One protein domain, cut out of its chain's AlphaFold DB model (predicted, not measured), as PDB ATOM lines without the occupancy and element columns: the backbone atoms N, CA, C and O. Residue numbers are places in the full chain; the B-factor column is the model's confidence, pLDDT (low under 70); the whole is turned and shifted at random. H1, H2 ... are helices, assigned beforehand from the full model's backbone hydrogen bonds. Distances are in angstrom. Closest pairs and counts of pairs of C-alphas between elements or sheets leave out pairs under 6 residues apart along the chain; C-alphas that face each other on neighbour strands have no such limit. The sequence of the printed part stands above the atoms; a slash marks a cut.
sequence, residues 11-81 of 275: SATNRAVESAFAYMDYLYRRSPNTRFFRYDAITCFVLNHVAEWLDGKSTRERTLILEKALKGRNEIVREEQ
ATOM      1  N   SER A  11     -43.788  45.255  -6.397       46.31
ATOM      2  CA  SER A  11     -43.244  46.032  -7.515       46.31
ATOM      3  C   SER A  11     -43.371  45.247  -8.830       46.31
ATOM      4  O   SER A  11     -43.339  44.014  -8.844       46.31
ATOM      5  N   ALA A  12     -43.528  45.953  -9.956       52.41
ATOM      6  CA  ALA A  12     -43.699  45.344 -11.282       52.41
ATOM      7  C   ALA A  12     -42.583  44.339 -11.645       52.41
ATOM      8  O   ALA A  12     -42.815  43.422 -12.431       52.41
ATOM      9  N   THR A  13     -41.415  44.467 -11.017       51.97
ATOM     10  CA  THR A  13     -40.242  43.598 -11.141       51.97
ATOM     11  C   THR A  13     -40.486  42.163 -10.649       51.97
ATOM     12  O   THR A  13     -40.004  41.225 -11.276       51.97
ATOM     13  N   ASN A  14     -41.313  41.948  -9.615       56.97
ATOM     14  CA  ASN A  14     -41.590  40.599  -9.084       56.97
ATOM     15  C   ASN A  14     -42.598  39.792  -9.922       56.97
ATOM     16  O   ASN A  14     -42.687  38.573  -9.777       56.97
ATOM     17  N   ARG A  15     -43.344  40.433 -10.836       61.94
ATOM     18  CA  ARG A  15     -44.330  39.734 -11.685       61.94
ATOM     19  C   ARG A  15     -43.687  38.783 -12.686       61.94
ATOM     20  O   ARG A  15     -44.232  37.708 -12.912       61.94
ATOM     21  N   ALA A  16     -42.575  39.182 -13.299       59.50
ATOM     22  CA  ALA A  16     -41.889  38.359 -14.295       59.50
ATOM     23  C   ALA A  16     -41.329  37.079 -13.652       59.50
ATOM     24  O   ALA A  16     -41.501  35.977 -14.170       59.50
ATOM     25  N   VAL A  17     -40.762  37.239 -12.463       63.16
ATOM     26  CA  VAL A  17     -40.130  36.202 -11.655       63.16
ATOM     27  C   VAL A  17     -41.154  35.146 -11.199       63.16
ATOM     28  O   VAL A  17     -41.046  33.972 -11.552       63.16
ATOM     29  N   GLU A  18     -42.255  35.571 -10.567       66.38
ATOM     30  CA  GLU A  18     -43.356  34.666 -10.192       66.38
ATOM     31  C   GLU A  18     -44.043  34.020 -11.406       66.38
ATOM     32  O   GLU A  18     -44.504  32.877 -11.331       66.38
ATOM     33  N   SER A  19     -44.113  34.728 -12.541       69.31
ATOM     34  CA  SER A  19     -44.713  34.182 -13.760       69.31
ATOM     35  C   SER A  19     -43.910  33.023 -14.344       69.31
ATOM     36  O   SER A  19     -44.521  32.087 -14.857       69.31
ATOM     37  N   ALA A  20     -42.579  33.028 -14.199       68.50
ATOM     38  CA  ALA A  20     -41.726  31.932 -14.641       68.50
ATOM     39  C   ALA A  20     -42.009  30.657 -13.832       68.50
ATOM     40  O   ALA A  20     -42.319  29.624 -14.421       68.50
ATOM     41  N   PHE A  21     -42.027  30.723 -12.494       71.06
ATOM     42  CA  PHE A  21     -42.389  29.560 -11.669       71.06
ATOM     43  C   PHE A  21     -43.822  29.081 -11.910       71.06
ATOM     44  O   PHE A  21     -44.056  27.876 -11.985       71.06
ATOM     45  N   ALA A  22     -44.781  29.997 -12.067       73.62
ATOM     46  CA  ALA A  22     -46.167  29.632 -12.350       73.62
ATOM     47  C   ALA A  22     -46.328  28.969 -13.727       73.62
ATOM     48  O   ALA A  22     -47.118  28.035 -13.876       73.62
ATOM     49  N   TYR A  23     -45.581  29.435 -14.731       73.44
ATOM     50  CA  TYR A  23     -45.541  28.817 -16.051       73.44
ATOM     51  C   TYR A  23     -44.890  27.430 -15.994       73.44
ATOM     52  O   TYR A  23     -45.431  26.488 -16.568       73.44
ATOM     53  N   MET A  24     -43.813  27.262 -15.223       70.62
ATOM     54  CA  MET A  24     -43.174  25.955 -15.048       70.62
ATOM     55  C   MET A  24     -44.046  24.964 -14.265       70.62
ATOM     56  O   MET A  24     -44.159  23.816 -14.678       70.62
ATOM     57  N   ASP A  25     -44.728  25.386 -13.195       74.56
ATOM     58  CA  ASP A  25     -45.699  24.543 -12.473       74.56
ATOM     59  C   ASP A  25     -46.873  24.146 -13.385       74.56
ATOM     60  O   ASP A  25     -47.345  23.008 -13.366       74.56
ATOM     61  N   TYR A  26     -47.312  25.059 -14.255       77.56
ATOM     62  CA  TYR A  26     -48.307  24.757 -15.279       77.56
ATOM     63  C   TYR A  26     -47.806  23.730 -16.302       77.56
ATOM     64  O   TYR A  26     -48.538  22.785 -16.597       77.56
ATOM     65  N   LEU A  27     -46.581  23.875 -16.819       69.81
ATOM     66  CA  LEU A  27     -45.980  22.912 -17.747       69.81
ATOM     67  C   LEU A  27     -45.792  21.543 -17.089       69.81
ATOM     68  O   LEU A  27     -46.171  20.531 -17.673       69.81
ATOM     69  N   TYR A  28     -45.317  21.498 -15.846       69.06
ATOM     70  CA  TYR A  28     -45.151  20.246 -15.108       69.06
ATOM     71  C   TYR A  28     -46.485  19.501 -14.928       69.06
ATOM     72  O   TYR A  28     -46.551  18.283 -15.083       69.06
ATOM     73  N   ARG A  29     -47.584  20.225 -14.673       69.38
ATOM     74  CA  ARG A  29     -48.922  19.624 -14.517       69.38
ATOM     75  C   ARG A  29     -49.617  19.298 -15.836       69.38
ATOM     76  O   ARG A  29     -50.416  18.366 -15.878       69.38
ATOM     77  N   ARG A  30     -49.392  20.084 -16.892       70.69
ATOM     78  CA  ARG A  30     -50.104  19.946 -18.175       70.69
ATOM     79  C   ARG A  30     -49.394  19.026 -19.160       70.69
ATOM     80  O   ARG A  30     -50.062  18.380 -19.960       70.69
ATOM     81  N   SER A  31     -48.069  18.965 -19.105       65.12
ATOM     82  CA  SER A  31     -47.239  18.116 -19.956       65.12
ATOM     83  C   SER A  31     -46.303  17.272 -19.085       65.12
ATOM     84  O   SER A  31     -45.103  17.545 -19.043       65.12
ATOM     85  N   PRO A  32     -46.832  16.233 -18.410       58.62
ATOM     86  CA  PRO A  32     -46.080  15.426 -17.442       58.62
ATOM     87  C   PRO A  32     -44.894  14.657 -18.047       58.62
ATOM     88  O   PRO A  32     -44.036  14.191 -17.311       58.62
ATOM     89  N   ASN A  33     -44.818  14.556 -19.379       58.78
ATOM     90  CA  ASN A  33     -43.695  13.939 -20.093       58.78
ATOM     91  C   ASN A  33     -42.584  14.941 -20.468       58.78
ATOM     92  O   ASN A  33     -41.601  14.556 -21.100       58.78
ATOM     93  N   THR A  34     -42.737  16.228 -20.139       65.56
ATOM     94  CA  THR A  34     -41.707  17.237 -20.421       65.56
ATOM     95  C   THR A  34     -40.606  17.117 -19.387       65.56
ATOM     96  O   THR A  34     -40.827  17.359 -18.201       65.56
ATOM     97  N   ARG A  35     -39.408  16.744 -19.841       63.19
ATOM     98  CA  ARG A  35     -38.227  16.692 -18.980       63.19
ATOM     99  C   ARG A  35     -37.796  18.111 -18.639       63.19
ATOM    100  O   ARG A  35     -37.617  18.936 -19.528       63.19
ATOM    101  N   PHE A  36     -37.627  18.376 -17.350       68.31
ATOM    102  CA  PHE A  36     -37.081  19.638 -16.878       68.31
ATOM    103  C   PHE A  36     -35.557  19.526 -16.851       68.31
ATOM    104  O   PHE A  36     -34.995  18.754 -16.068       68.31
ATOM    105  N   PHE A  37     -34.880  20.234 -17.753       67.81
ATOM    106  CA  PHE A  37     -33.435  20.106 -17.888       67.81
ATOM    107  C   PHE A  37     -32.709  20.906 -16.806       67.81
ATOM    108  O   PHE A  37     -33.209  21.888 -16.256       67.81
ATOM    109  N   ARG A  38     -31.463  20.509 -16.526       68.75
ATOM    110  CA  ARG A  38     -30.594  21.194 -15.557       68.75
ATOM    111  C   ARG A  38     -30.484  22.699 -15.835       68.75
ATOM    112  O   ARG A  38     -30.449  23.480 -14.891       68.75
ATOM    113  N   TYR A  39     -30.441  23.102 -17.103       70.31
ATOM    114  CA  TYR A  39     -30.352  24.512 -17.491       70.31
ATOM    115  C   TYR A  39     -31.629  25.298 -17.183       70.31
ATOM    116  O   TYR A  39     -31.530  26.437 -16.728       70.31
ATOM    117  N   ASP A  40     -32.808  24.687 -17.313       74.81
ATOM    118  CA  ASP A  40     -34.077  25.313 -16.924       74.81
ATOM    119  C   ASP A  40     -34.142  25.492 -15.404       74.81
ATOM    120  O   ASP A  40     -34.536  26.546 -14.904       74.81
ATOM    121  N   ALA A  41     -33.659  24.496 -14.652       76.31
ATOM    122  CA  ALA A  41     -33.557  24.563 -13.195       76.31
ATOM    123  C   ALA A  41     -32.640  25.698 -12.730       76.31
ATOM    124  O   ALA A  41     -33.005  26.466 -11.840       76.31
ATOM    125  N   ILE A  42     -31.465  25.823 -13.353       77.06
ATOM    126  CA  ILE A  42     -30.508  26.896 -13.068       77.06
ATOM    127  C   ILE A  42     -31.105  28.251 -13.447       77.06
ATOM    128  O   ILE A  42     -31.005  29.196 -12.671       77.06
ATOM    129  N   THR A  43     -31.776  28.345 -14.593       77.25
ATOM    130  CA  THR A  43     -32.431  29.579 -15.041       77.25
ATOM    131  C   THR A  43     -33.494  30.023 -14.042       77.25
ATOM    132  O   THR A  43     -33.496  31.177 -13.626       77.25
ATOM    133  N   CYS A  44     -34.337  29.106 -13.560       75.25
ATOM    134  CA  CYS A  44     -35.290  29.402 -12.491       75.25
ATOM    135  C   CYS A  44     -34.583  29.813 -11.192       75.25
ATOM    136  O   CYS A  44     -35.009  30.763 -10.544       75.25
ATOM    137  N   PHE A  45     -33.493  29.147 -10.815       80.44
ATOM    138  CA  PHE A  45     -32.740  29.482  -9.606       80.44
ATOM    139  C   PHE A  45     -32.132  30.896  -9.664       80.44
ATOM    140  O   PHE A  45     -32.201  31.637  -8.682       80.44
ATOM    141  N   VAL A  46     -31.589  31.284 -10.822       77.88
ATOM    142  CA  VAL A  46     -30.955  32.590 -11.056       77.88
ATOM    143  C   VAL A  46     -31.995  33.696 -11.218       77.88
ATOM    144  O   VAL A  46     -31.942  34.684 -10.491       77.88
ATOM    145  N   LEU A  47     -32.979  33.529 -12.110       77.75
ATOM    146  CA  LEU A  47     -33.989  34.561 -12.392       77.75
ATOM    147  C   LEU A  47     -34.895  34.862 -11.196       77.75
ATOM    148  O   LEU A  47     -35.510  35.922 -11.148       77.75
ATOM    149  N   ASN A  48     -34.986  33.940 -10.235       75.88
ATOM    150  CA  ASN A  48     -35.754  34.140  -9.013       75.88
ATOM    151  C   ASN A  48     -34.914  34.573  -7.816       75.88
ATOM    152  O   ASN A  48     -35.418  34.551  -6.694       75.88
ATOM    153  N   HIS A  49     -33.657  34.966  -8.042       81.44
ATOM    154  CA  HIS A  49     -32.764  35.456  -6.993       81.44
ATOM    155  C   HIS A  49     -32.680  34.487  -5.800       81.44
ATOM    156  O   HIS A  49     -32.514  34.897  -4.653       81.44
ATOM    157  N   VAL A  50     -32.817  33.175  -6.051       82.69
ATOM    158  CA  VAL A  50     -32.897  32.170  -4.980       82.69
ATOM    159  C   VAL A  50     -31.565  32.084  -4.239       82.69
ATOM    160  O   VAL A  50     -31.558  31.909  -3.023       82.69
ATOM    161  N   ALA A  51     -30.450  32.269  -4.953       83.00
ATOM    162  CA  ALA A  51     -29.115  32.393  -4.372       83.00
ATOM    163  C   ALA A  51     -29.029  33.568  -3.384       83.00
ATOM    164  O   ALA A  51     -28.744  33.361  -2.209       83.00
ATOM    165  N   GLU A  52     -29.367  34.778  -3.837       84.75
ATOM    166  CA  GLU A  52     -29.333  35.997  -3.017       84.75
ATOM    167  C   GLU A  52     -30.280  35.896  -1.811       84.75
ATOM    168  O   GLU A  52     -29.941  36.288  -0.693       84.75
ATOM    169  N   TRP A  53     -31.459  35.298  -2.006       87.06
ATOM    170  CA  TRP A  53     -32.403  35.028  -0.927       87.06
ATOM    171  C   TRP A  53     -31.852  34.029   0.101       87.06
ATOM    172  O   TRP A  53     -32.047  34.229   1.301       87.06
ATOM    173  N   LEU A  54     -31.157  32.972  -0.341       86.75
ATOM    174  CA  LEU A  54     -30.498  31.993   0.536       86.75
ATOM    175  C   LEU A  54     -29.321  32.605   1.304       86.75
ATOM    176  O   LEU A  54     -29.106  32.253   2.470       86.75
ATOM    177  N   ASP A  55     -28.582  33.522   0.681       86.94
ATOM    178  CA  ASP A  55     -27.466  34.232   1.309       86.94
ATOM    179  C   ASP A  55     -27.940  35.157   2.434       86.94
ATOM    180  O   ASP A  55     -27.285  35.243   3.474       86.94
ATOM    181  N   GLY A  56     -29.134  35.743   2.290       88.69
ATOM    182  CA  GLY A  56     -29.807  36.514   3.340       88.69
ATOM    183  C   GLY A  56     -30.349  35.688   4.518       88.69
ATOM    184  O   GLY A  56     -30.883  36.264   5.467       88.69
ATOM    185  N   LYS A  57     -30.251  34.349   4.487       91.44
ATOM    186  CA  LYS A  57     -30.669  33.465   5.590       91.44
ATOM    187  C   LYS A  57     -29.517  33.112   6.519       91.44
ATOM    188  O   LYS A  57     -28.363  32.988   6.100       91.44
ATOM    189  N   SER A  58     -29.867  32.853   7.780       93.31
ATOM    190  CA  SER A  58     -28.926  32.313   8.759       93.31
ATOM    191  C   SER A  58     -28.391  30.950   8.309       93.31
ATOM    192  O   SER A  58     -29.086  30.183   7.635       93.31
ATOM    193  N   THR A  59     -27.169  30.606   8.722       91.69
ATOM    194  CA  THR A  59     -26.535  29.326   8.368       91.69
ATOM    195  C   THR A  59     -27.425  28.134   8.725       91.69
ATOM    196  O   THR A  59     -27.572  27.210   7.932       91.69
ATOM    197  N   ARG A  60     -28.099  28.185   9.881       92.75
ATOM    198  CA  ARG A  60     -29.011  27.129  10.340       92.75
ATOM    199  C   ARG A  60     -30.222  26.956   9.419       92.75
ATOM    200  O   ARG A  60     -30.580  25.826   9.095       92.75
ATOM    201  N   GLU A  61     -30.858  28.050   9.005       89.81
ATOM    202  CA  GLU A  61     -32.014  27.997   8.101       89.81
ATOM    203  C   GLU A  61     -31.616  27.527   6.703       89.81
ATOM    204  O   GLU A  61     -32.316  26.706   6.110       89.81
ATOM    205  N   ARG A  62     -30.469  27.995   6.199       90.50
ATOM    206  CA  ARG A  62     -29.928  27.582   4.900       90.50
ATOM    207  C   ARG A  62     -29.687  26.076   4.852       90.50
ATOM    208  O   ARG A  62     -30.157  25.416   3.928       90.50
ATOM    209  N   THR A  63     -29.034  25.522   5.875       90.06
ATOM    210  CA  THR A  63     -28.799  24.075   5.986       90.06
ATOM    211  C   THR A  63     -30.111  23.295   6.021       90.06
ATOM    212  O   THR A  63     -30.261  22.324   5.285       90.06
ATOM    213  N   LEU A  64     -31.104  23.755   6.790       91.88
ATOM    214  CA  LEU A  64     -32.410  23.093   6.875       91.88
ATOM    215  C   LEU A  64     -33.141  23.052   5.520       91.88
ATOM    216  O   LEU A  64     -33.773  22.049   5.181       91.88
ATOM    217  N   ILE A  65     -33.079  24.140   4.746       88.38
ATOM    218  CA  ILE A  65     -33.703  24.226   3.418       88.38
ATOM    219  C   ILE A  65     -33.017  23.259   2.444       88.38
ATOM    220  O   ILE A  65     -33.699  22.494   1.760       88.38
ATOM    221  N   LEU A  66     -31.681  23.249   2.419       87.00
ATOM    222  CA  LEU A  66     -30.909  22.365   1.545       87.00
ATOM    223  C   LEU A  66     -31.110  20.888   1.902       87.00
ATOM    224  O   LEU A  66     -31.307  20.068   1.008       87.00
ATOM    225  N   GLU A  67     -31.153  20.536   3.188       88.12
ATOM    226  CA  GLU A  67     -31.444  19.166   3.623       88.12
ATOM    227  C   GLU A  67     -32.832  18.693   3.181       88.12
ATOM    228  O   GLU A  67     -32.989  17.549   2.750       88.12
ATOM    229  N   LYS A  68     -33.850  19.559   3.255       85.50
ATOM    230  CA  LYS A  68     -35.191  19.232   2.750       85.50
ATOM    231  C   LYS A  68     -35.192  19.032   1.236       85.50
ATOM    232  O   LYS A  68     -35.786  18.063   0.766       85.50
ATOM    233  N   ALA A  69     -34.498  19.889   0.487       83.44
ATOM    234  CA  ALA A  69     -34.365  19.742  -0.962       83.44
ATOM    235  C   ALA A  69     -33.652  18.428  -1.341       83.44
ATOM    236  O   ALA A  69     -34.105  17.703  -2.226       83.44
ATOM    237  N   LEU A  70     -32.588  18.071  -0.616       82.75
ATOM    238  CA  LEU A  70     -31.855  16.818  -0.810       82.75
ATOM    239  C   LEU A  70     -32.704  15.586  -0.474       82.75
ATOM    240  O   LEU A  70     -32.647  14.596  -1.201       82.75
ATOM    241  N   LYS A  71     -33.526  15.644   0.581       81.75
ATOM    242  CA  LYS A  71     -34.478  14.568   0.911       81.75
ATOM    243  C   LYS A  71     -35.534  14.383  -0.182       81.75
ATOM    244  O   LYS A  71     -35.825  13.244  -0.541       81.75
ATOM    245  N   GLY A  72     -36.034  15.477  -0.761       78.19
ATOM    246  CA  GLY A  72     -36.981  15.444  -1.882       78.19
ATOM    247  C   GLY A  72     -36.408  14.842  -3.172       78.19
ATOM    248  O   GLY A  72     -37.160  14.321  -3.992       78.19
ATOM    249  N   ARG A  73     -35.077  14.826  -3.344       81.31
ATOM    250  CA  ARG A  73     -34.418  14.255  -4.533       81.31
ATOM    251  C   ARG A  73     -34.799  12.796  -4.772       81.31
ATOM    252  O   ARG A  73     -35.071  12.411  -5.903       81.31
ATOM    253  N   ASN A  74     -34.788  11.978  -3.722       78.62
ATOM    254  CA  ASN A  74     -35.039  10.542  -3.860       78.62
ATOM    255  C   ASN A  74     -36.490  10.256  -4.271       78.62
ATOM    256  O   ASN A  74     -36.744   9.286  -4.979       78.62
ATOM    257  N   GLU A  75     -37.428  11.108  -3.856       81.62
ATOM    258  CA  GLU A  75     -38.830  11.023  -4.260       81.62
ATOM    259  C   GLU A  75     -38.996  11.380  -5.740       81.62
ATOM    260  O   GLU A  75     -39.572  10.591  -6.486       81.62
ATOM    261  N   ILE A  76     -38.370  12.470  -6.196       80.38
ATOM    262  CA  ILE A  76     -38.370  12.873  -7.613       80.38
ATOM    263  C   ILE A  76     -37.794  11.765  -8.502       80.38
ATOM    264  O   ILE A  76     -38.405  11.392  -9.498       80.38
ATOM    265  N   VAL A  77     -36.644  11.191  -8.129       82.56
ATOM    266  CA  VAL A  77     -36.018  10.094  -8.892       82.56
ATOM    267  C   VAL A  77     -36.947   8.881  -8.980       82.56
ATOM    268  O   VAL A  77     -37.070   8.271 -10.041       82.56
ATOM    269  N   ARG A  78     -37.630   8.536  -7.885       83.50
ATOM    270  CA  ARG A  78     -38.559   7.402  -7.849       83.50
ATOM    271  C   ARG A  78     -39.789   7.635  -8.723       83.50
ATOM    272  O   ARG A  78     -40.232   6.708  -9.399       83.50
ATOM    273  N   GLU A  79     -40.351   8.840  -8.694       82.56
ATOM    274  CA  GLU A  79     -41.488   9.203  -9.541       82.56
ATOM    275  C   GLU A  79     -41.123   9.186 -11.025       82.56
ATOM    276  O   GLU A  79     -41.876   8.631 -11.824       82.56
ATOM    277  N   GLU A  80     -39.961   9.729 -11.389       80.50
ATOM    278  CA  GLU A  80     -39.476   9.731 -12.771       80.50
ATOM    279  C   GLU A  80     -39.216   8.313 -13.289       80.50
ATOM    280  O   GLU A  80     -39.654   7.984 -14.392       80.50
ATOM    281  N   GLN A  81     -38.601   7.439 -12.482       82.94
ATOM    282  CA  GLN A  81     -38.409   6.037 -12.863       82.94
ATOM    283  C   GLN A  81     -39.751   5.341 -13.106       82.94
ATOM    284  O   GLN A  81     -39.961   4.746 -14.157       82.94
TER     285      GLN A  81
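Overview. This is residues 11 to 81 of the 275 residues of an uncharacterized protein of Pristionchus pacificus (UniProt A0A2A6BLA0). The long helix H4 makes one side of a flat, open zigzag of helices, joined to the rest near its first residues, while residues 67 to 79 of H4 stick out with nothing packed on them. From H1, on the far side, the chain folds back through the shorter H2, passes the small corner helix H3 and folds back again into H4, leaving the space between H2 and H4 open. The printed part has 71 residues with four named helices, in the order H1, H2, H3, H4, and no named strand; the class is all helix. The whole is loose, with a radius of gyration of the C-alphas of 14.1 A, and it spans 36 by 33 by 17 A.

Arrangement. H4, residues 59 to 81, touches no helix. It is close to but not clearly touching H3, residues 50 to 55; the closest C-alphas are those of Leu 54 and Arg 62, 6.2 A apart. H3 and H4 run opposite ways at a shallow tilt of 31 degrees. H3 is also close to but not clearly touching H2, residues 38 to 47, and their closest C-alphas are those of Phe 45 and Ala 51, 7.0 A apart. H2 and H3 run the same way at a steep tilt of 62 degrees. H2 only just touches H1, residues 12 to 30, with 3 pairs of C-alphas within 8 A. H1 touches H2 with residues 17 to 21 alone, and the closest C-alphas of the two helices are those of Val 17 and Leu 47, 6.4 A apart. H1 and H2 form a helical hairpin, running opposite ways at a shallow tilt of 26 degrees. H4 is apart from H1 and from H2, and H1 is apart from H3. In H2 and H3 every O i to N i+4 pair is within hydrogen-bond range; in H1 it is 12 of 15 and in H4 17 of 19.

Along the chain. H4, from Thr 59 to Gln 81, is 33.7 A long from first to last C-alpha and ends with C-alpha 81 at (-38.409, 6.037, -12.863). H1, from Ala 12 to Arg 30, is 27.1 A long and begins with C-alpha 12 at (-43.699, 45.344, -11.282). H2, from Arg 38 to Leu 47, is 14.1 A long, with C-alpha 38 at (-30.594, 21.194, -15.557). H3, from Val 50 to Asp 55, is 8.6 A long.

Size, cuts and confidence. The C-alphas of Ser 11 and Gln 81 are the two farthest apart, at 40.6 A. The printed part has no cut. The links H2 to H3 and H3 to H4 are tight, the link H1 to H2 is short, and no link is long. The mean pLDDT of the printed part is 76.3; residues 11 to 20, 27 to 29 and 31 to 38 are under 70.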